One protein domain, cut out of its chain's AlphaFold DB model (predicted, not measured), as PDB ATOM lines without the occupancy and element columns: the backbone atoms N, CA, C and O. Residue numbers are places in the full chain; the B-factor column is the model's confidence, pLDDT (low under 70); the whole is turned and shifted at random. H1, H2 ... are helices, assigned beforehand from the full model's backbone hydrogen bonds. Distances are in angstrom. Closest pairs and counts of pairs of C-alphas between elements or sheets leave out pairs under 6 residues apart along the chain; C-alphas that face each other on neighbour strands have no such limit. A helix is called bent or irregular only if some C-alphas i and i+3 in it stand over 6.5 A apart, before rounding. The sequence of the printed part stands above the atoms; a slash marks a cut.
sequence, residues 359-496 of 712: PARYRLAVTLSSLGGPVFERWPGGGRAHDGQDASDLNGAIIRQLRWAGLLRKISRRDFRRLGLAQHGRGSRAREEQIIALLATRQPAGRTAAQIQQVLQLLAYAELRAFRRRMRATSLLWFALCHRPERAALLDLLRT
ATOM      1  N   PRO A 359      14.049 -13.573 -38.084       87.06
ATOM      2  CA  PRO A 359      14.018 -14.984 -37.682       87.06
ATOM      3  C   PRO A 359      15.152 -15.815 -38.296       87.06
ATOM      4  O   PRO A 359      15.921 -16.424 -37.553       87.06
ATOM      5  N   ALA A 360      15.355 -15.730 -39.617       91.25
ATOM      6  CA  ALA A 360      16.449 -16.423 -40.302       91.25
ATOM      7  C   ALA A 360      17.829 -16.020 -39.769       91.25
ATOM      8  O   ALA A 360      18.712 -16.856 -39.618       91.25
ATOM      9  N   ARG A 361      18.024 -14.750 -39.394       94.00
ATOM     10  CA  ARG A 361      19.290 -14.293 -38.792       94.00
ATOM     11  C   ARG A 361      19.528 -14.817 -37.387       94.00
ATOM     12  O   ARG A 361      20.677 -15.032 -37.011       94.00
ATOM     13  N   TYR A 362      18.470 -14.937 -36.590       92.62
ATOM     14  CA  TYR A 362      18.573 -15.563 -35.279       92.62
ATOM     15  C   TYR A 362      18.945 -17.039 -35.436       92.62
ATOM     16  O   TYR A 362      19.908 -17.472 -34.806       92.62
ATOM     17  N   ARG A 363      18.262 -17.756 -36.337       91.81
ATOM     18  CA  ARG A 363      18.544 -19.162 -36.641       91.81
ATOM     19  C   ARG A 363      19.943 -19.390 -37.190       91.81
ATOM     20  O   ARG A 363      20.680 -20.143 -36.574       91.81
ATOM     21  N   LEU A 364      20.391 -18.595 -38.162       95.62
ATOM     22  CA  LEU A 364      21.783 -18.580 -38.625       95.62
ATOM     23  C   LEU A 364      22.790 -18.518 -37.464       95.62
ATOM     24  O   LEU A 364      23.801 -19.213 -37.457       95.62
ATOM     25  N   ALA A 365      22.531 -17.664 -36.472       95.38
ATOM     26  CA  ALA A 365      23.398 -17.529 -35.309       95.38
ATOM     27  C   ALA A 365      23.392 -18.779 -34.411       95.38
ATOM     28  O   ALA A 365      24.436 -19.123 -33.857       95.38
ATOM     29  N   VAL A 366      22.235 -19.428 -34.257       91.69
ATOM     30  CA  VAL A 366      22.094 -20.696 -33.531       91.69
ATOM     31  C   VAL A 366      22.825 -21.806 -34.287       91.69
ATOM     32  O   VAL A 366      23.721 -22.404 -33.707       91.69
ATOM     33  N   THR A 367      22.583 -21.982 -35.587       93.00
ATOM     34  CA  THR A 367      23.247 -22.982 -36.442       93.00
ATOM     35  C   THR A 367      24.774 -22.814 -36.445       93.00
ATOM     36  O   THR A 367      25.511 -23.781 -36.256       93.00
ATOM     37  N   LEU A 368      25.289 -21.576 -36.536       95.19
ATOM     38  CA  LEU A 368      26.727 -21.283 -36.385       95.19
ATOM     39  C   LEU A 368      27.271 -21.683 -34.999       95.19
ATOM     40  O   LEU A 368      28.399 -22.170 -34.890       95.19
ATOM     41  N   SER A 369      26.494 -21.458 -33.934       93.44
ATOM     42  CA  SER A 369      26.853 -21.834 -32.560       93.44
ATOM     43  C   SER A 369      26.831 -23.347 -32.344       93.44
ATOM     44  O   SER A 369      27.661 -23.861 -31.588       93.44
ATOM     45  N   SER A 370      25.887 -24.040 -32.977       89.31
ATOM     46  CA  SER A 370      25.747 -25.494 -32.960       89.31
ATOM     47  C   SER A 370      26.921 -26.156 -33.674       89.31
ATOM     48  O   SER A 370      27.616 -26.972 -33.069       89.31
ATOM     49  N   LEU A 371      27.234 -25.709 -34.898       89.62
ATOM     50  CA  LEU A 371      28.391 -26.189 -35.659       89.62
ATOM     51  C   LEU A 371      29.701 -25.928 -34.923       89.62
ATOM     52  O   LEU A 371      30.508 -26.832 -34.781       89.62
ATOM     53  N   GLY A 372      29.914 -24.722 -34.388       87.81
ATOM     54  CA  GLY A 372      31.117 -24.414 -33.606       87.81
ATOM     55  C   GLY A 372      31.141 -25.023 -32.198       87.81
ATOM     56  O   GLY A 372      31.943 -24.575 -31.375       87.81
ATOM     57  N   GLY A 373      30.192 -25.899 -31.861       84.12
ATOM     58  CA  GLY A 373      29.986 -26.483 -30.539       84.12
ATOM     59  C   GLY A 373      30.599 -27.883 -30.379       84.12
ATOM     60  O   GLY A 373      31.524 -28.241 -31.107       84.12
ATOM     61  N   PRO A 374      30.097 -28.689 -29.424       67.31
ATOM     62  CA  PRO A 374      30.607 -30.041 -29.161       67.31
ATOM     63  C   PRO A 374      30.385 -31.021 -30.324       67.31
ATOM     64  O   PRO A 374      31.053 -32.042 -30.385       67.31
ATOM     65  N   VAL A 375      29.498 -30.698 -31.271       67.31
ATOM     66  CA  VAL A 375      29.182 -31.532 -32.447       67.31
ATOM     67  C   VAL A 375      30.086 -31.218 -33.653       67.31
ATOM     68  O   VAL A 375      29.905 -31.757 -34.738       67.31
ATOM     69  N   PHE A 376      31.134 -30.406 -33.475       73.44
ATOM     70  CA  PHE A 376      32.102 -30.074 -34.533       73.44
ATOM     71  C   PHE A 376      32.905 -31.280 -35.073       73.44
ATOM     72  O   PHE A 376      33.757 -31.109 -35.939       73.44
ATOM     73  N   GLU A 377      32.659 -32.503 -34.600       61.31
ATOM     74  CA  GLU A 377      33.321 -33.730 -35.067       61.31
ATOM     75  C   GLU A 377      33.296 -33.900 -36.597       61.31
ATOM     76  O   GLU A 377      34.169 -34.567 -37.147       61.31
ATOM     77  N   ARG A 378      32.348 -33.266 -37.304       64.94
ATOM     78  CA  ARG A 378      32.263 -33.295 -38.770       64.94
ATOM     79  C   ARG A 378      32.109 -31.891 -39.355       64.94
ATOM     80  O   ARG A 378      31.019 -31.479 -39.743       64.94
ATOM     81  N   TRP A 379      33.217 -31.149 -39.463       77.88
ATOM     82  CA  TRP A 379      33.269 -30.063 -40.452       77.88
ATOM     83  C   TRP A 379      33.038 -30.679 -41.846       77.88
ATOM     84  O   TRP A 379      33.585 -31.757 -42.099       77.88
ATOM     85  N   PRO A 380      32.260 -30.050 -42.749       63.97
ATOM     86  CA  PRO A 380      31.714 -30.713 -43.936       63.97
ATOM     87  C   PRO A 380      32.749 -31.398 -44.832       63.97
ATOM     88  O   PRO A 380      32.402 -32.345 -45.518       63.97
ATOM     89  N   GLY A 381      34.020 -30.981 -44.790       56.19
ATOM     90  CA  GLY A 381      35.112 -31.572 -45.570       56.19
ATOM     91  C   GLY A 381      35.620 -32.952 -45.117       56.19
ATOM     92  O   GLY A 381      36.478 -33.508 -45.800       56.19
ATOM     93  N   GLY A 382      35.152 -33.490 -43.983       51.75
ATOM     94  CA  GLY A 382      35.722 -34.697 -43.363       51.75
ATOM     95  C   GLY A 382      34.950 -36.010 -43.552       51.75
ATOM     96  O   GLY A 382      35.499 -37.062 -43.237       51.75
ATOM     97  N   GLY A 383      33.701 -35.981 -44.033       51.47
ATOM     98  CA  GLY A 383      32.845 -37.171 -44.162       51.47
ATOM     99  C   GLY A 383      32.478 -37.501 -45.609       51.47
ATOM    100  O   GLY A 383      32.453 -36.611 -46.458       51.47
ATOM    101  N   ARG A 384      32.157 -38.774 -45.891       49.44
ATOM    102  CA  ARG A 384      31.450 -39.152 -47.127       49.44
ATOM    103  C   ARG A 384      30.088 -38.457 -47.098       49.44
ATOM    104  O   ARG A 384      29.303 -38.717 -46.189       49.44
ATOM    105  N   ALA A 385      29.842 -37.542 -48.030       54.25
ATOM    106  CA  ALA A 385      28.511 -36.981 -48.210       54.25
ATOM    107  C   ALA A 385      27.546 -38.125 -48.537       54.25
ATOM    108  O   ALA A 385      27.883 -39.001 -49.333       54.25
ATOM    109  N   HIS A 386      26.377 -38.127 -47.898       52.62
ATOM    110  CA  HIS A 386      25.421 -39.227 -48.015       52.62
ATOM    111  C   HIS A 386      24.837 -39.378 -49.435       52.62
ATOM    112  O   HIS A 386      24.368 -40.462 -49.761       52.62
ATOM    113  N   ASP A 387      24.985 -38.357 -50.291       56.56
ATOM    114  CA  ASP A 387      24.328 -38.265 -51.604       56.56
ATOM    115  C   ASP A 387      25.295 -38.006 -52.779       56.56
ATOM    116  O   ASP A 387      24.923 -37.412 -53.789       56.56
ATOM    117  N   GLY A 388      26.575 -38.380 -52.655       58.19
ATOM    118  CA  GLY A 388      27.548 -38.256 -53.757       58.19
ATOM    119  C   GLY A 388      27.947 -36.820 -54.134       58.19
ATOM    120  O   GLY A 388      28.728 -36.620 -55.059       58.19
ATOM    121  N   GLN A 389      27.450 -35.814 -53.413       61.94
ATOM    122  CA  GLN A 389      27.839 -34.421 -53.602       61.94
ATOM    123  C   GLN A 389      29.180 -34.161 -52.910       61.94
ATOM    124  O   GLN A 389      29.318 -34.400 -51.710       61.94
ATOM    125  N   ASP A 390      30.182 -33.679 -53.646       68.88
ATOM    126  CA  ASP A 390      31.528 -33.522 -53.101       68.88
ATOM    127  C   ASP A 390      31.531 -32.593 -51.876       68.88
ATOM    128  O   ASP A 390      31.241 -31.399 -51.947       68.88
ATOM    129  N   ALA A 391      31.921 -33.131 -50.719       68.12
ATOM    130  CA  ALA A 391      32.084 -32.404 -49.457       68.12
ATOM    131  C   ALA A 391      32.927 -31.111 -49.597       68.12
ATOM    132  O   ALA A 391      32.726 -30.121 -48.882       68.12
ATOM    133  N   SER A 392      33.868 -31.115 -50.548       71.38
ATOM    134  CA  SER A 392      34.689 -29.961 -50.928       71.38
ATOM    135  C   SER A 392      33.846 -28.809 -51.494       71.38
ATOM    136  O   SER A 392      34.099 -27.646 -51.164       71.38
ATOM    137  N   ASP A 393      32.818 -29.117 -52.281       85.19
ATOM    138  CA  ASP A 393      31.949 -28.126 -52.917       85.19
ATOM    139  C   ASP A 393      31.039 -27.447 -51.900       85.19
ATOM    140  O   ASP A 393      30.879 -26.221 -51.938       85.19
ATOM    141  N   LEU A 394      30.518 -28.209 -50.931       87.38
ATOM    142  CA  LEU A 394      29.686 -27.669 -49.855       87.38
ATOM    143  C   LEU A 394      30.474 -26.700 -48.964       87.38
ATOM    144  O   LEU A 394      30.008 -25.591 -48.690       87.38
ATOM    145  N   ASN A 395      31.693 -27.066 -48.551       88.88
ATOM    146  CA  ASN A 395      32.542 -26.163 -47.768       88.88
ATOM    147  C   ASN A 395      32.881 -24.887 -48.564       88.88
ATOM    148  O   ASN A 395      32.754 -23.771 -48.054       88.88
ATOM    149  N   GLY A 396      33.226 -25.034 -49.848       92.69
ATOM    150  CA  GLY A 396      33.443 -23.901 -50.747       92.69
ATOM    151  C   GLY A 396      32.218 -22.984 -50.853       92.69
ATOM    152  O   GLY A 396      32.356 -21.760 -50.781       92.69
ATOM    153  N   ALA A 397      31.014 -23.553 -50.961       93.38
ATOM    154  CA  ALA A 397      29.759 -22.806 -50.999       93.38
ATOM    155  C   ALA A 397      29.502 -22.037 -49.694       93.38
ATOM    156  O   ALA A 397      29.217 -20.838 -49.743       93.38
ATOM    157  N   ILE A 398      29.689 -22.675 -48.534       94.56
ATOM    158  CA  ILE A 398      29.549 -22.029 -47.219       94.56
ATOM    159  C   ILE A 398      30.521 -20.851 -47.097       94.56
ATOM    160  O   ILE A 398      30.121 -19.758 -46.696       94.56
ATOM    161  N   ILE A 399      31.787 -21.028 -47.480       95.88
ATOM    162  CA  ILE A 399      32.803 -19.968 -47.422       95.88
ATOM    163  C   ILE A 399      32.430 -18.787 -48.332       95.88
ATOM    164  O   ILE A 399      32.490 -17.631 -47.892       95.88
ATOM    165  N   ARG A 400      32.005 -19.056 -49.576       96.31
ATOM    166  CA  ARG A 400      31.521 -18.015 -50.503       96.31
ATOM    167  C   ARG A 400      30.341 -17.249 -49.905       96.31
ATOM    168  O   ARG A 400      30.351 -16.018 -49.900       96.31
ATOM    169  N   GLN A 401      29.378 -17.951 -49.318       95.94
ATOM    170  CA  GLN A 401      28.192 -17.335 -48.732       95.94
ATOM    171  C   GLN A 401      28.496 -16.558 -47.439       95.94
ATOM    172  O   GLN A 401      27.991 -15.453 -47.242       95.94
ATOM    173  N   LEU A 402      29.413 -17.036 -46.587       97.06
ATOM    174  CA  LEU A 402      29.922 -16.288 -45.427       97.06
ATOM    175  C   LEU A 402      30.561 -14.952 -45.836       97.06
ATOM    176  O   LEU A 402      30.410 -13.936 -45.136       97.06
ATOM    177  N   ARG A 403      31.274 -14.959 -46.967       96.75
ATOM    178  CA  ARG A 403      31.881 -13.776 -47.578       96.75
ATOM    179  C   ARG A 403      30.820 -12.819 -48.120       96.75
ATOM    180  O   ARG A 403      30.837 -11.649 -47.733       96.75
ATOM    181  N   TRP A 404      29.883 -13.295 -48.942       96.62
ATOM    182  CA  TRP A 404      28.796 -12.481 -49.508       96.62
ATOM    183  C   TRP A 404      27.872 -11.895 -48.435       96.62
ATOM    184  O   TRP A 404      27.540 -10.711 -48.479       96.62
ATOM    185  N   ALA A 405      27.573 -12.653 -47.378       95.75
ATOM    186  CA  ALA A 405      26.814 -12.171 -46.221       95.75
ATOM    187  C   ALA A 405      27.570 -11.110 -45.383       95.75
ATOM    188  O   ALA A 405      27.010 -10.517 -44.441       95.75
ATOM    189  N   GLY A 406      28.851 -10.875 -45.698       96.62
ATOM    190  CA  GLY A 406      29.736  -9.920 -45.042       96.62
ATOM    191  C   GLY A 406      30.077 -10.303 -43.603       96.62
ATOM    192  O   GLY A 406      30.388  -9.422 -42.797       96.62
ATOM    193  N   LEU A 407      29.970 -11.586 -43.239       96.44
ATOM    194  CA  LEU A 407      30.153 -12.042 -41.858       96.44
ATOM    195  C   LEU A 407      31.627 -12.089 -41.465       96.44
ATOM    196  O   LEU A 407      31.976 -11.640 -40.374       96.44
ATOM    197  N   LEU A 408      32.503 -12.522 -42.373       96.31
ATOM    198  CA  LEU A 408      33.946 -12.620 -42.115       96.31
ATOM    199  C   LEU A 408      34.562 -11.259 -41.743       96.31
ATOM    200  O   LEU A 408      35.377 -11.155 -40.823       96.31
ATOM    201  N   ARG A 409      34.077 -10.172 -42.359       95.06
ATOM    202  CA  ARG A 409      34.502  -8.790 -42.060       95.06
ATOM    203  C   ARG A 409      34.090  -8.305 -40.669       95.06
ATOM    204  O   ARG A 409      34.651  -7.325 -40.178       95.06
ATOM    205  N   LYS A 410      33.124  -8.968 -40.020       94.31
ATOM    206  CA  LYS A 410      32.661  -8.612 -38.667       94.31
ATOM    207  C   LYS A 410      33.615  -9.087 -37.574       94.31
ATOM    208  O   LYS A 410      33.483  -8.625 -36.438       94.31
ATOM    209  N   ILE A 411      34.579  -9.955 -37.890       93.75
ATOM    210  CA  ILE A 411      35.585 -10.390 -36.920       93.75
ATOM    211  C   ILE A 411      36.535  -9.221 -36.618       93.75
ATOM    212  O   ILE A 411      37.266  -8.698 -37.469       93.75
ATOM    213  N   SER A 412      36.504  -8.771 -35.362       93.50
ATOM    214  CA  SER A 412      37.295  -7.626 -34.913       93.50
ATOM    215  C   SER A 412      38.797  -7.924 -34.989       93.50
ATOM    216  O   SER A 412      39.220  -9.072 -34.858       93.50
ATOM    217  N   ARG A 413      39.644  -6.893 -35.134       92.19
ATOM    218  CA  ARG A 413      41.115  -7.065 -35.084       92.19
ATOM    219  C   ARG A 413      41.570  -7.732 -33.782       92.19
ATOM    220  O   ARG A 413      42.557  -8.460 -33.765       92.19
ATOM    221  N   ARG A 414      40.864  -7.479 -32.676       92.06
ATOM    222  CA  ARG A 414      41.161  -8.078 -31.370       92.06
ATOM    223  C   ARG A 414      40.831  -9.566 -31.340       92.06
ATOM    224  O   ARG A 414      41.618 -10.328 -30.797       92.06
ATOM    225  N   ASP A 415      39.688  -9.964 -31.889       91.50
ATOM    226  CA  ASP A 415      39.284 -11.370 -31.897       91.50
ATOM    227  C   ASP A 415      40.082 -12.174 -32.922       91.50
ATOM    228  O   ASP A 415      40.511 -13.272 -32.599       91.50
ATOM    229  N   PHE A 416      40.423 -11.579 -34.068       90.25
ATOM    230  CA  PHE A 416      41.348 -12.171 -35.035       90.25
ATOM    231  C   PHE A 416      42.719 -12.485 -34.414       90.25
ATOM    232  O   PHE A 416      43.202 -13.606 -34.519       90.25
ATOM    233  N   ARG A 417      43.312 -11.538 -33.666       89.25
ATOM    234  CA  ARG A 417      44.578 -11.775 -32.941       89.25
ATOM    235  C   ARG A 417      44.488 -12.930 -31.940       89.25
ATOM    236  O   ARG A 417      45.477 -13.611 -31.708       89.25
ATOM    237  N   ARG A 418      43.311 -13.159 -31.351       88.31
ATOM    238  CA  ARG A 418      43.095 -14.253 -30.393       88.31
ATOM    239  C   ARG A 418      43.005 -15.627 -31.048       88.31
ATOM    240  O   ARG A 418      43.224 -16.602 -30.345       88.31
ATOM    241  N   LEU A 419      42.723 -15.701 -32.350       88.19
ATOM    242  CA  LEU A 419      42.765 -16.960 -33.100       88.19
ATOM    243  C   LEU A 419      44.207 -17.462 -33.295       88.19
ATOM    244  O   LEU A 419      44.407 -18.616 -33.658       88.19
ATOM    245  N   GLY A 420      45.219 -16.615 -33.062       87.06
ATOM    246  CA  GLY A 420      46.622 -16.970 -33.277       87.06
ATOM    247  C   GLY A 420      46.981 -17.156 -34.754       87.06
ATOM    248  O   GLY A 420      47.871 -17.949 -35.050       87.06
ATOM    249  N   LEU A 421      46.268 -16.475 -35.660       86.12
ATOM    250  CA  LEU A 421      46.583 -16.397 -37.091       86.12
ATOM    251  C   LEU A 421      47.655 -15.315 -37.343       86.12
ATOM    252  O   LEU A 421      47.710 -14.312 -36.620       86.12
ATOM    253  N   ALA A 422      48.520 -15.530 -38.337       76.94
ATOM    254  CA  ALA A 422      49.686 -14.687 -38.614       76.94
ATOM    255  C   ALA A 422      49.298 -13.245 -39.004       76.94
ATOM    256  O   ALA A 422      48.363 -13.004 -39.762       76.94
ATOM    257  N   GLN A 423      50.036 -12.240 -38.525       71.75
ATOM    258  CA  GLN A 423      49.709 -10.822 -38.763       71.75
ATOM    259  C   GLN A 423      50.201 -10.272 -40.113       71.75
ATOM    260  O   GLN A 423      50.421  -9.066 -40.246       71.75
ATOM    261  N   HIS A 424      50.371 -11.115 -41.130       71.94
ATOM    262  CA  HIS A 424      50.761 -10.645 -42.456       71.94
ATOM    263  C   HIS A 424      49.579  -9.898 -43.106       71.94
ATOM    264  O   HIS A 424      48.664 -10.493 -43.670       71.94
ATOM    265  N   GLY A 425      49.567  -8.568 -42.934       72.06
ATOM    266  CA  GLY A 425      48.587  -7.634 -43.501       72.06
ATOM    267  C   GLY A 425      47.724  -6.902 -42.460       72.06
ATOM    268  O   GLY A 425      46.952  -7.500 -41.713       72.06
ATOM    269  N   ARG A 426      47.779  -5.558 -42.444       82.00
ATOM    270  CA  ARG A 426      46.965  -4.708 -41.534       82.00
ATOM    271  C   ARG A 426      45.498  -4.532 -41.990       82.00
ATOM    272  O   ARG A 426      44.674  -3.972 -41.252       82.00
ATOM    273  N   GLY A 427      45.156  -4.998 -43.194       91.56
ATOM    274  CA  GLY A 427      43.854  -4.799 -43.843       91.56
ATOM    275  C   GLY A 427      42.719  -5.692 -43.320       91.56
ATOM    276  O   GLY A 427      42.933  -6.722 -42.686       91.56
ATOM    277  N   SER A 428      41.466  -5.302 -43.574       91.44
ATOM    278  CA  SER A 428      40.302  -6.190 -43.394       91.44
ATOM    279  C   SER A 428      40.297  -7.338 -44.406       91.44
ATOM    280  O   SER A 428      39.993  -8.455 -44.006       91.44
ATOM    281  N   ARG A 429      40.705  -7.080 -45.659       93.38
ATOM    282  CA  ARG A 429      40.808  -8.091 -46.726       93.38
ATOM    283  C   ARG A 429      41.807  -9.203 -46.389       93.38
ATOM    284  O   ARG A 429      41.431 -10.359 -46.410       93.38
ATOM    285  N   ALA A 430      43.027  -8.865 -45.961       92.81
ATOM    286  CA  ALA A 430      44.027  -9.871 -45.573       92.81
ATOM    287  C   ALA A 430      43.531 -10.803 -44.447       92.81
ATOM    288  O   ALA A 430      43.750 -12.007 -44.484       92.81
ATOM    289  N   ARG A 431      42.799 -10.255 -43.466       93.88
ATOM    290  CA  ARG A 431      42.187 -11.056 -42.391       93.88
ATOM    291  C   ARG A 431      41.062 -11.956 -42.897       93.88
ATOM    292  O   ARG A 431      40.940 -13.078 -42.425       93.88
ATOM    293  N   GLU A 432      40.241 -11.452 -43.817       95.31
ATOM    294  CA  GLU A 432      39.184 -12.220 -44.483       95.31
ATOM    295  C   GLU A 432      39.779 -13.423 -45.229       95.31
ATOM    296  O   GLU A 432      39.342 -14.540 -44.975       95.31
ATOM    297  N   GLU A 433      40.834 -13.224 -46.025       95.31
ATOM    298  CA  GLU A 433      41.500 -14.302 -46.778       95.31
ATOM    299  C   GLU A 433      42.153 -15.355 -45.864       95.31
ATOM    300  O   GLU A 433      42.045 -16.551 -46.116       95.31
ATOM    301  N   GLN A 434      42.753 -14.954 -44.737       94.81
ATOM    302  CA  GLN A 434      43.288 -15.925 -43.769       94.81
ATOM    303  C   GLN A 434      42.194 -16.756 -43.082       94.81
ATOM    304  O   GLN A 434      42.403 -17.932 -42.794       94.81
ATOM    305  N   ILE A 435      41.024 -16.164 -42.811       94.69
ATOM    306  CA  ILE A 435      39.880 -16.922 -42.281       94.69
ATOM    307  C   ILE A 435      39.346 -17.880 -43.349       94.69
ATOM    308  O   ILE A 435      39.024 -19.018 -43.022       94.69
ATOM    309  N   ILE A 436      39.274 -17.443 -44.610       95.31
ATOM    310  CA  ILE A 436      38.882 -18.289 -45.746       95.31
ATOM    311  C   ILE A 436      39.818 -19.496 -45.855       95.31
ATOM    312  O   ILE A 436      39.337 -20.625 -45.880       95.31
ATOM    313  N   ALA A 437      41.135 -19.274 -45.827       94.88
ATOM    314  CA  ALA A 437      42.129 -20.344 -45.870       94.88
ATOM    315  C   ALA A 437      41.971 -21.330 -44.701       94.88
ATOM    316  O   ALA A 437      42.013 -22.540 -44.901       94.88
ATOM    317  N   LEU A 438      41.716 -20.823 -43.488       94.19
ATOM    318  CA  LEU A 438      41.454 -21.663 -42.320       94.19
ATOM    319  C   LEU A 438      40.203 -22.540 -42.516       94.19
ATOM    320  O   LEU A 438      40.271 -23.750 -42.303       94.19
ATOM    321  N   LEU A 439      39.077 -21.949 -42.932       92.88
ATOM    322  CA  LEU A 439      37.809 -22.659 -43.153       92.88
ATOM    323  C   LEU A 439      37.882 -23.659 -44.319       92.88
ATOM    324  O   LEU A 439      37.187 -24.673 -44.300       92.88
ATOM    325  N   ALA A 440      38.735 -23.403 -45.314       92.25
ATOM    326  CA  ALA A 440      38.942 -24.278 -46.467       92.25
ATOM    327  C   ALA A 440      39.688 -25.583 -46.125       92.25
ATOM    328  O   ALA A 440      39.759 -26.483 -46.962       92.25
ATOM    329  N   THR A 441      40.216 -25.725 -44.904       90.44
ATOM    330  CA  THR A 441      40.893 -26.953 -44.468       90.44
ATOM    331  C   THR A 441      39.918 -28.137 -44.482       90.44
ATOM    332  O   THR A 441      38.934 -28.132 -43.746       90.44
ATOM    333  N   ARG A 442      40.192 -29.162 -45.304       83.25
ATOM    334  CA  ARG A 442      39.295 -30.322 -45.499       83.25
ATOM    335  C   ARG A 442      39.125 -31.168 -44.236       83.25
ATOM    336  O   ARG A 442      38.007 -31.513 -43.879       83.25
ATOM    337  N   GLN A 443      40.223 -31.445 -43.536       84.06
ATOM    338  CA  GLN A 443      40.236 -32.267 -42.325       84.06
ATOM    339  C   GLN A 443      40.915 -31.503 -41.187       84.06
ATOM    340  O   GLN A 443      42.097 -31.709 -40.898       84.06
ATOM    341  N   PRO A 444      40.214 -30.539 -40.571       85.06
ATOM    342  CA  PRO A 444      40.797 -29.779 -39.486       85.06
ATOM    343  C   PRO A 444      40.966 -30.686 -38.263       85.06
ATOM    344  O   PRO A 444      39.994 -31.211 -37.730       85.06
ATOM    345  N   ALA A 445      42.202 -30.837 -37.790       87.88
ATOM    346  CA  ALA A 445      42.526 -31.577 -36.574       87.88
ATOM    347  C   ALA A 445      43.161 -30.660 -35.518       87.88
ATOM    348  O   ALA A 445      43.705 -29.594 -35.834       87.88
ATOM    349  N   GLY A 446      43.075 -31.066 -34.249       88.50
ATOM    350  CA  GLY A 446      43.728 -30.404 -33.118       88.50
ATOM    351  C   GLY A 446      43.491 -28.890 -33.070       88.50
ATOM    352  O   GLY A 446      42.370 -28.414 -32.879       88.50
ATOM    353  N   ARG A 447      44.565 -28.113 -33.249       88.62
ATOM    354  CA  ARG A 447      44.524 -26.645 -33.179       88.62
ATOM    355  C   ARG A 447      43.662 -26.019 -34.279       88.62
ATOM    356  O   ARG A 447      42.947 -25.061 -33.993       88.62
ATOM    357  N   THR A 448      43.707 -26.549 -35.497       89.56
ATOM    358  CA  THR A 448      42.959 -26.005 -36.638       89.56
ATOM    359  C   THR A 448      41.454 -26.161 -36.425       89.56
ATOM    360  O   THR A 448      40.705 -25.205 -36.614       89.56
ATOM    361  N   ALA A 449      41.017 -27.321 -35.922       90.00
ATOM    362  CA  ALA A 449      39.626 -27.560 -35.531       90.00
ATOM    363  C   ALA A 449      39.150 -26.547 -34.483       90.00
ATOM    364  O   ALA A 449      38.135 -25.874 -34.674       90.00
ATOM    365  N   ALA A 450      39.935 -26.356 -33.418       89.38
ATOM    366  CA  ALA A 450      39.623 -25.379 -32.379       89.38
ATOM    367  C   ALA A 450      39.558 -23.939 -32.926       89.38
ATOM    368  O   ALA A 450      38.709 -23.151 -32.505       89.38
ATOM    369  N   GLN A 451      40.423 -23.573 -33.878       92.44
ATOM    370  CA  GLN A 451      40.387 -22.259 -34.523       92.44
ATOM    371  C   GLN A 451      39.127 -22.071 -35.377       92.44
ATOM    372  O   GLN A 451      38.507 -21.009 -35.295       92.44
ATOM    373  N   ILE A 452      38.709 -23.083 -36.145       93.25
ATOM    374  CA  ILE A 452      37.459 -23.033 -36.919       93.25
ATOM    375  C   ILE A 452      36.257 -22.900 -35.978       93.25
ATOM    376  O   ILE A 452      35.448 -21.991 -36.162       93.25
ATOM    377  N   GLN A 453      36.177 -23.713 -34.919       92.69
ATOM    378  CA  GLN A 453      35.134 -23.586 -33.894       92.69
ATOM    379  C   GLN A 453      35.084 -22.163 -33.322       92.69
ATOM    380  O   GLN A 453      34.018 -21.552 -33.245       92.69
ATOM    381  N   GLN A 454      36.240 -21.584 -32.975       93.62
ATOM    382  CA  GLN A 454      36.309 -20.207 -32.484       93.62
ATOM    383  C   GLN A 454      35.815 -19.190 -33.520       93.62
ATOM    384  O   GLN A 454      35.112 -18.251 -33.143       93.62
ATOM    385  N   VAL A 455      36.148 -19.355 -34.805       95.56
ATOM    386  CA  VAL A 455      35.627 -18.503 -35.885       95.56
ATOM    387  C   VAL A 455      34.104 -18.590 -35.939       95.56
ATOM    388  O   VAL A 455      33.449 -17.552 -35.840       95.56
ATOM    389  N   LEU A 456      33.528 -19.791 -36.013       95.62
ATOM    390  CA  LEU A 456      32.075 -19.991 -36.085       95.62
ATOM    391  C   LEU A 456      31.356 -19.369 -34.882       95.62
ATOM    392  O   LEU A 456      30.400 -18.612 -35.048       95.62
ATOM    393  N   GLN A 457      31.884 -19.573 -33.674       95.12
ATOM    394  CA  GLN A 457      31.343 -18.973 -32.455       95.12
ATOM    395  C   GLN A 457      31.467 -17.434 -32.440       95.12
ATOM    396  O   GLN A 457      30.578 -16.730 -31.953       95.12
ATOM    397  N   LEU A 458      32.548 -16.863 -32.988       95.88
ATOM    398  CA  LEU A 458      32.690 -15.407 -33.131       95.88
ATOM    399  C   LEU A 458      31.665 -14.838 -34.118       95.88
ATOM    400  O   LEU A 458      31.106 -13.767 -33.860       95.88
ATOM    401  N   LEU A 459      31.401 -15.549 -35.216       96.69
ATOM    402  CA  LEU A 459      30.382 -15.179 -36.198       96.69
ATOM    403  C   LEU A 459      28.973 -15.269 -35.595       96.69
ATOM    404  O   LEU A 459      28.226 -14.291 -35.678       96.69
ATOM    405  N   ALA A 460      28.656 -16.359 -34.889       96.50
ATOM    406  CA  ALA A 460      27.413 -16.521 -34.132       96.50
ATOM    407  C   ALA A 460      27.203 -15.357 -33.149       96.50
ATOM    408  O   ALA A 460      26.154 -14.706 -33.129       96.50
ATOM    409  N   TYR A 461      28.238 -15.007 -32.376       96.12
ATOM    410  CA  TYR A 461      28.178 -13.895 -31.427       96.12
ATOM    411  C   TYR A 461      27.950 -12.544 -32.117       96.12
ATOM    412  O   TYR A 461      27.187 -11.701 -31.624       96.12
ATOM    413  N   ALA A 462      28.617 -12.311 -33.251       95.69
ATOM    414  CA  ALA A 462      28.465 -11.092 -34.032       95.69
ATOM    415  C   ALA A 462      27.040 -10.954 -34.592       95.69
ATOM    416  O   ALA A 462      26.458  -9.866 -34.488       95.69
ATOM    417  N   GLU A 463      26.464 -12.042 -35.110       95.81
ATOM    418  CA  GLU A 463      25.088 -12.079 -35.606       95.81
ATOM    419  C   GLU A 463      24.070 -11.892 -34.481       95.81
ATOM    420  O   GLU A 463      23.243 -10.987 -34.582       95.81
ATOM    421  N   LEU A 464      24.200 -12.589 -33.346       94.44
ATOM    422  CA  LEU A 464      23.334 -12.365 -32.180       94.44
ATOM    423  C   LEU A 464      23.419 -10.921 -31.682       94.44
ATOM    424  O   LEU A 464      22.405 -10.306 -31.353       94.44
ATOM    425  N   ARG A 465      24.611 -10.312 -31.654       94.19
ATOM    426  CA  ARG A 465      24.762  -8.896 -31.278       94.19
ATOM    427  C   ARG A 465      24.113  -7.960 -32.300       94.19
ATOM    428  O   ARG A 465      23.627  -6.893 -31.914       94.19
ATOM    429  N   ALA A 466      24.151  -8.291 -33.586       92.50
ATOM    430  CA  ALA A 466      23.504  -7.510 -34.633       92.50
ATOM    431  C   ALA A 466      21.974  -7.648 -34.570       92.50
ATOM    432  O   ALA A 466      21.286  -6.629 -34.559       92.50
ATOM    433  N   PHE A 467      21.461  -8.871 -34.420       91.50
ATOM    434  CA  PHE A 467      20.052  -9.169 -34.171       91.50
ATOM    435  C   PHE A 467      19.543  -8.407 -32.945       91.50
ATOM    436  O   PHE A 467      18.590  -7.642 -33.030       91.50
ATOM    437  N   ARG A 468      20.270  -8.481 -31.822       90.56
ATOM    438  CA  ARG A 468      19.954  -7.735 -30.596       90.56
ATOM    439  C   ARG A 468      19.909  -6.222 -30.803       90.56
ATOM    440  O   ARG A 468      19.074  -5.547 -30.209       90.56
ATOM    441  N   ARG A 469      20.826  -5.662 -31.596       90.69
ATOM    442  CA  ARG A 469      20.802  -4.230 -31.923       90.69
ATOM    443  C   ARG A 469      19.543  -3.875 -32.707       90.69
ATOM    444  O   ARG A 469      18.903  -2.898 -32.349       90.69
ATOM    445  N   ARG A 470      19.161  -4.694 -33.691       88.25
ATOM    446  CA  ARG A 470      17.947  -4.484 -34.491       88.25
ATOM    447  C   ARG A 470      16.656  -4.665 -33.695       88.25
ATOM    448  O   ARG A 470      15.743  -3.882 -33.889       88.25
ATOM    449  N   MET A 471      16.623  -5.599 -32.746       82.94
ATOM    450  CA  MET A 471      15.472  -5.857 -31.868       82.94
ATOM    451  C   MET A 471      15.252  -4.801 -30.770       82.94
ATOM    452  O   MET A 471      14.296  -4.898 -29.998       82.94
ATOM    453  N   ARG A 472      16.113  -3.777 -30.655       85.56
ATOM    454  CA  ARG A 472      15.847  -2.639 -29.758       85.56
ATOM    455  C   ARG A 472      14.599  -1.909 -30.240       85.56
ATOM    456  O   ARG A 472      14.485  -1.657 -31.429       85.56
ATOM    457  N   ALA A 473      13.713  -1.506 -29.328       76.38
ATOM    458  CA  ALA A 473      12.461  -0.834 -29.689       76.38
ATOM    459  C   ALA A 473      12.682   0.402 -30.580       76.38
ATOM    460  O   ALA A 473      11.974   0.572 -31.563       76.38
ATOM    461  N   THR A 474      13.707   1.207 -30.289       79.31
ATOM    462  CA  THR A 474      14.082   2.366 -31.113       79.31
ATOM    463  C   THR A 474      14.554   1.963 -32.506       79.31
ATOM    464  O   THR A 474      14.173   2.593 -33.482       79.31
ATOM    465  N   SER A 475      15.337   0.887 -32.617       82.31
ATOM    466  CA  SER A 475      15.774   0.355 -33.906       82.31
ATOM    467  C   SER A 475      14.615  -0.264 -34.683       82.31
ATOM    468  O   SER A 475      14.464   0.068 -35.846       82.31
ATOM    469  N   LEU A 476      13.767  -1.090 -34.063       76.00
ATOM    470  CA  LEU A 476      12.567  -1.643 -34.702       76.00
ATOM    471  C   LEU A 476      11.639  -0.535 -35.199       76.00
ATOM    472  O   LEU A 476      11.158  -0.621 -36.320       76.00
ATOM    473  N   LEU A 477      11.422   0.512 -34.397       73.19
ATOM    474  CA  LEU A 477      10.614   1.662 -34.794       73.19
ATOM    475  C   LEU A 477      11.253   2.406 -35.970       73.19
ATOM    476  O   LEU A 477      10.577   2.669 -36.956       73.19
ATOM    477  N   TRP A 478      12.555   2.689 -35.897       81.50
ATOM    478  CA  TRP A 478      13.300   3.319 -36.986       81.50
ATOM    479  C   TRP A 478      13.246   2.493 -38.277       81.50
ATOM    480  O   TRP A 478      12.906   3.014 -39.332       81.50
ATOM    481  N   PHE A 479      13.504   1.185 -38.205       77.56
ATOM    482  CA  PHE A 479      13.420   0.294 -39.363       77.56
ATOM    483  C   PHE A 479      11.988   0.193 -39.890       77.56
ATOM    484  O   PHE A 479      11.799   0.284 -41.093       77.56
ATOM    485  N   ALA A 480      10.973   0.108 -39.029       70.88
ATOM    486  CA  ALA A 480       9.570   0.112 -39.449       70.88
ATOM    487  C   ALA A 480       9.153   1.431 -40.134       70.88
ATOM    488  O   ALA A 480       8.246   1.434 -40.966       70.88
ATOM    489  N   LEU A 481       9.801   2.550 -39.791       69.88
ATOM    490  CA  LEU A 481       9.602   3.848 -40.436       69.88
ATOM    491  C   LEU A 481      10.337   3.951 -41.779       69.88
ATOM    492  O   LEU A 481       9.747   4.409 -42.755       69.88
ATOM    493  N   CYS A 482      11.599   3.520 -41.835       77.62
ATOM    494  CA  CYS A 482      12.458   3.681 -43.011       77.62
ATOM    495  C   CYS A 482      12.317   2.553 -44.048       77.62
ATOM    496  O   CYS A 482      12.514   2.791 -45.231       77.62
ATOM    497  N   HIS A 483      12.001   1.326 -43.626       75.94
ATOM    498  CA  HIS A 483      11.954   0.131 -44.477       75.94
ATOM    499  C   HIS A 483      10.504  -0.323 -44.629       75.94
ATOM    500  O   HIS A 483      10.030  -1.239 -43.954       75.94
ATOM    501  N   ARG A 484       9.794   0.347 -45.544       68.00
ATOM    502  CA  ARG A 484       8.377   0.107 -45.846       68.00
ATOM    503  C   ARG A 484       8.000  -1.379 -46.028       68.00
ATOM    504  O   ARG A 484       7.020  -1.764 -45.393       68.00
ATOM    505  N   PRO A 485       8.738  -2.210 -46.797       67.75
ATOM    506  CA  PRO A 485       8.324  -3.595 -47.047       67.75
ATOM    507  C   PRO A 485       8.457  -4.505 -45.817       67.75
ATOM    508  O   PRO A 485       7.703  -5.452 -45.664       67.75
ATOM    509  N   GLU A 486       9.371  -4.220 -44.887       68.31
ATOM    510  CA  GLU A 486       9.562  -5.049 -43.680       68.31
ATOM    511  C   GLU A 486       8.688  -4.600 -42.508       68.31
ATOM    512  O   GLU A 486       8.666  -5.213 -41.438       68.31
ATOM    513  N   ARG A 487       7.958  -3.501 -42.693       69.56
ATOM    514  CA  ARG A 487       7.234  -2.829 -41.629       69.56
ATOM    515  C   ARG A 487       6.215  -3.730 -40.949       69.56
ATOM    516  O   ARG A 487       6.149  -3.683 -39.725       69.56
ATOM    517  N   ALA A 488       5.397  -4.478 -41.692       65.38
ATOM    518  CA  ALA A 488       4.352  -5.302 -41.082       65.38
ATOM    519  C   ALA A 488       4.964  -6.317 -40.114       65.38
ATOM    520  O   ALA A 488       4.597  -6.326 -38.943       65.38
ATOM    521  N   ALA A 489       5.989  -7.046 -40.561       66.44
ATOM    522  CA  ALA A 489       6.723  -7.993 -39.728       66.44
ATOM    523  C   ALA A 489       7.373  -7.312 -38.505       66.44
ATOM    524  O   ALA A 489       7.264  -7.794 -37.378       66.44
ATOM    525  N   LEU A 490       8.008  -6.146 -38.688       70.06
ATOM    526  CA  LEU A 490       8.629  -5.396 -37.587       70.06
ATOM    527  C   LEU A 490       7.603  -4.841 -36.588       70.06
ATOM    528  O   LEU A 490       7.855  -4.823 -35.381       70.06
ATOM    529  N   LEU A 491       6.447  -4.381 -37.071       67.81
ATOM    530  CA  LEU A 491       5.346  -3.920 -36.232       67.81
ATOM    531  C   LEU A 491       4.665  -5.083 -35.520       67.81
ATOM    532  O   LEU A 491       4.279  -4.912 -34.369       67.81
ATOM    533  N   ASP A 492       4.554  -6.256 -36.131       65.94
ATOM    534  CA  ASP A 492       4.010  -7.440 -35.468       65.94
ATOM    535  C   ASP A 492       4.946  -7.917 -34.347       65.94
ATOM    536  O   ASP A 492       4.485  -8.196 -33.239       65.94
ATOM    537  N   LEU A 493       6.270  -7.811 -34.522       69.25
ATOM    538  CA  LEU A 493       7.244  -7.958 -33.426       69.25
ATOM    539  C   LEU A 493       7.105  -6.884 -32.322       69.25
ATOM    540  O   LEU A 493       7.596  -7.069 -31.200       69.25
ATOM    541  N   LEU A 494       6.480  -5.737 -32.616       66.94
ATOM    542  CA  LEU A 494       6.124  -4.708 -31.628       66.94
ATOM    543  C   LEU A 494       4.744  -4.936 -30.989       66.94
ATOM    544  O   LEU A 494       4.575  -4.552 -29.830       66.94
ATOM    545  N   ARG A 495       3.792  -5.530 -31.720       62.06
ATOM    546  CA  ARG A 495       2.382  -5.725 -31.334       62.06
ATOM    547  C   ARG A 495       2.110  -7.023 -30.594       62.06
ATOM    548  O   ARG A 495       1.159  -7.068 -29.815       62.06
ATOM    549  N   THR A 496       2.898  -8.064 -30.844       58.41
ATOM    550  CA  THR A 496       2.774  -9.363 -30.175       58.41
ATOM    551  C   THR A 496       2.723  -9.158 -28.647       58.41
ATOM    552  O   THR A 496       3.646  -8.639 -28.029       58.41
TER     553      THR A 496
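AT A GLANCE: This is residues 359 to 496 of the 712 residues of an uncharacterized protein of Actinobacteria bacterium (UniProt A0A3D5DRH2). One long helix, H5, makes the axis, with H1 side by side with it, and the hairpin of H6 and H7 makes a small separate head beyond its last residue. H4 meets residues 448 to 455 of H5 with its own last residues, 435 to 439, at a steep tilt, while H2 only just touches H4, and the short H3 is near both H4 and H5. The printed part has 138 residues with seven named helices, H1 to H7 in chain order, and no named strand; its class is all helix. It is only just loose, close to compact, with a radius of gyration of the C-alphas of 17.4 A and spans of 48 by 41 by 24 A.

IN THESE COORDINATES: H1, residues 359 to 371, begins with C-alpha 359 at (14.018, -14.984, -37.682) and is 18.3 A long. H2, residues 391 to 404, is 20.2 A long. H3, residues 413 to 418, is short, and H4 covers residues 428 to 439. H5, residues 446 to 470, runs 36.6 A from (43.728, -30.404, -33.118) to (17.947, -4.484, -34.491). H6 is residues 473 to 482 and H7 is residues 484 to 495, with C-alpha 495 at (2.382, -5.725, -31.334). H7 is irregular: C-alphas 485 and 488 are 7.4 A apart.

HOW THE PARTS SIT: H1 and H5 touch, opposite ways at a shallow tilt of 19 degrees; their closest C-alphas, of Ala 365 and Ala 460, are 4.3 A apart. Residues 435 to 439 of H4 touch residues 448 to 455 of H5 at a steep tilt of 53 degrees, closest at the C-alphas of Leu 439 and Ile 452, 6.3 A. H2 and H4 only just touch, with 3 pairs of C-alphas within 8 A, closest at Ile 399 and Ile 436, 6.5 A. H3 is close to but not clearly touching H4, with the closest C-alphas, of Phe 416 and Arg 431, 7.5 A apart. H6 and H7 form a helical hairpin, closest at the C-alphas of Ala 480 and Arg 487, 4.3 A. In H1 to H6 every O i to N i+4 pair is within hydrogen-bond range; in H7 6 of 8 are.

THE WHOLE: The two farthest C-alphas, of His 424 and Arg 495, are 49.9 A apart. The printed part has no cut. The link from H1 to H2, residues 372 to 390, is long. Mean pLDDT of the printed part is 83.7; 29 residues are under 70, among them 380 to 391 and 491 to 496.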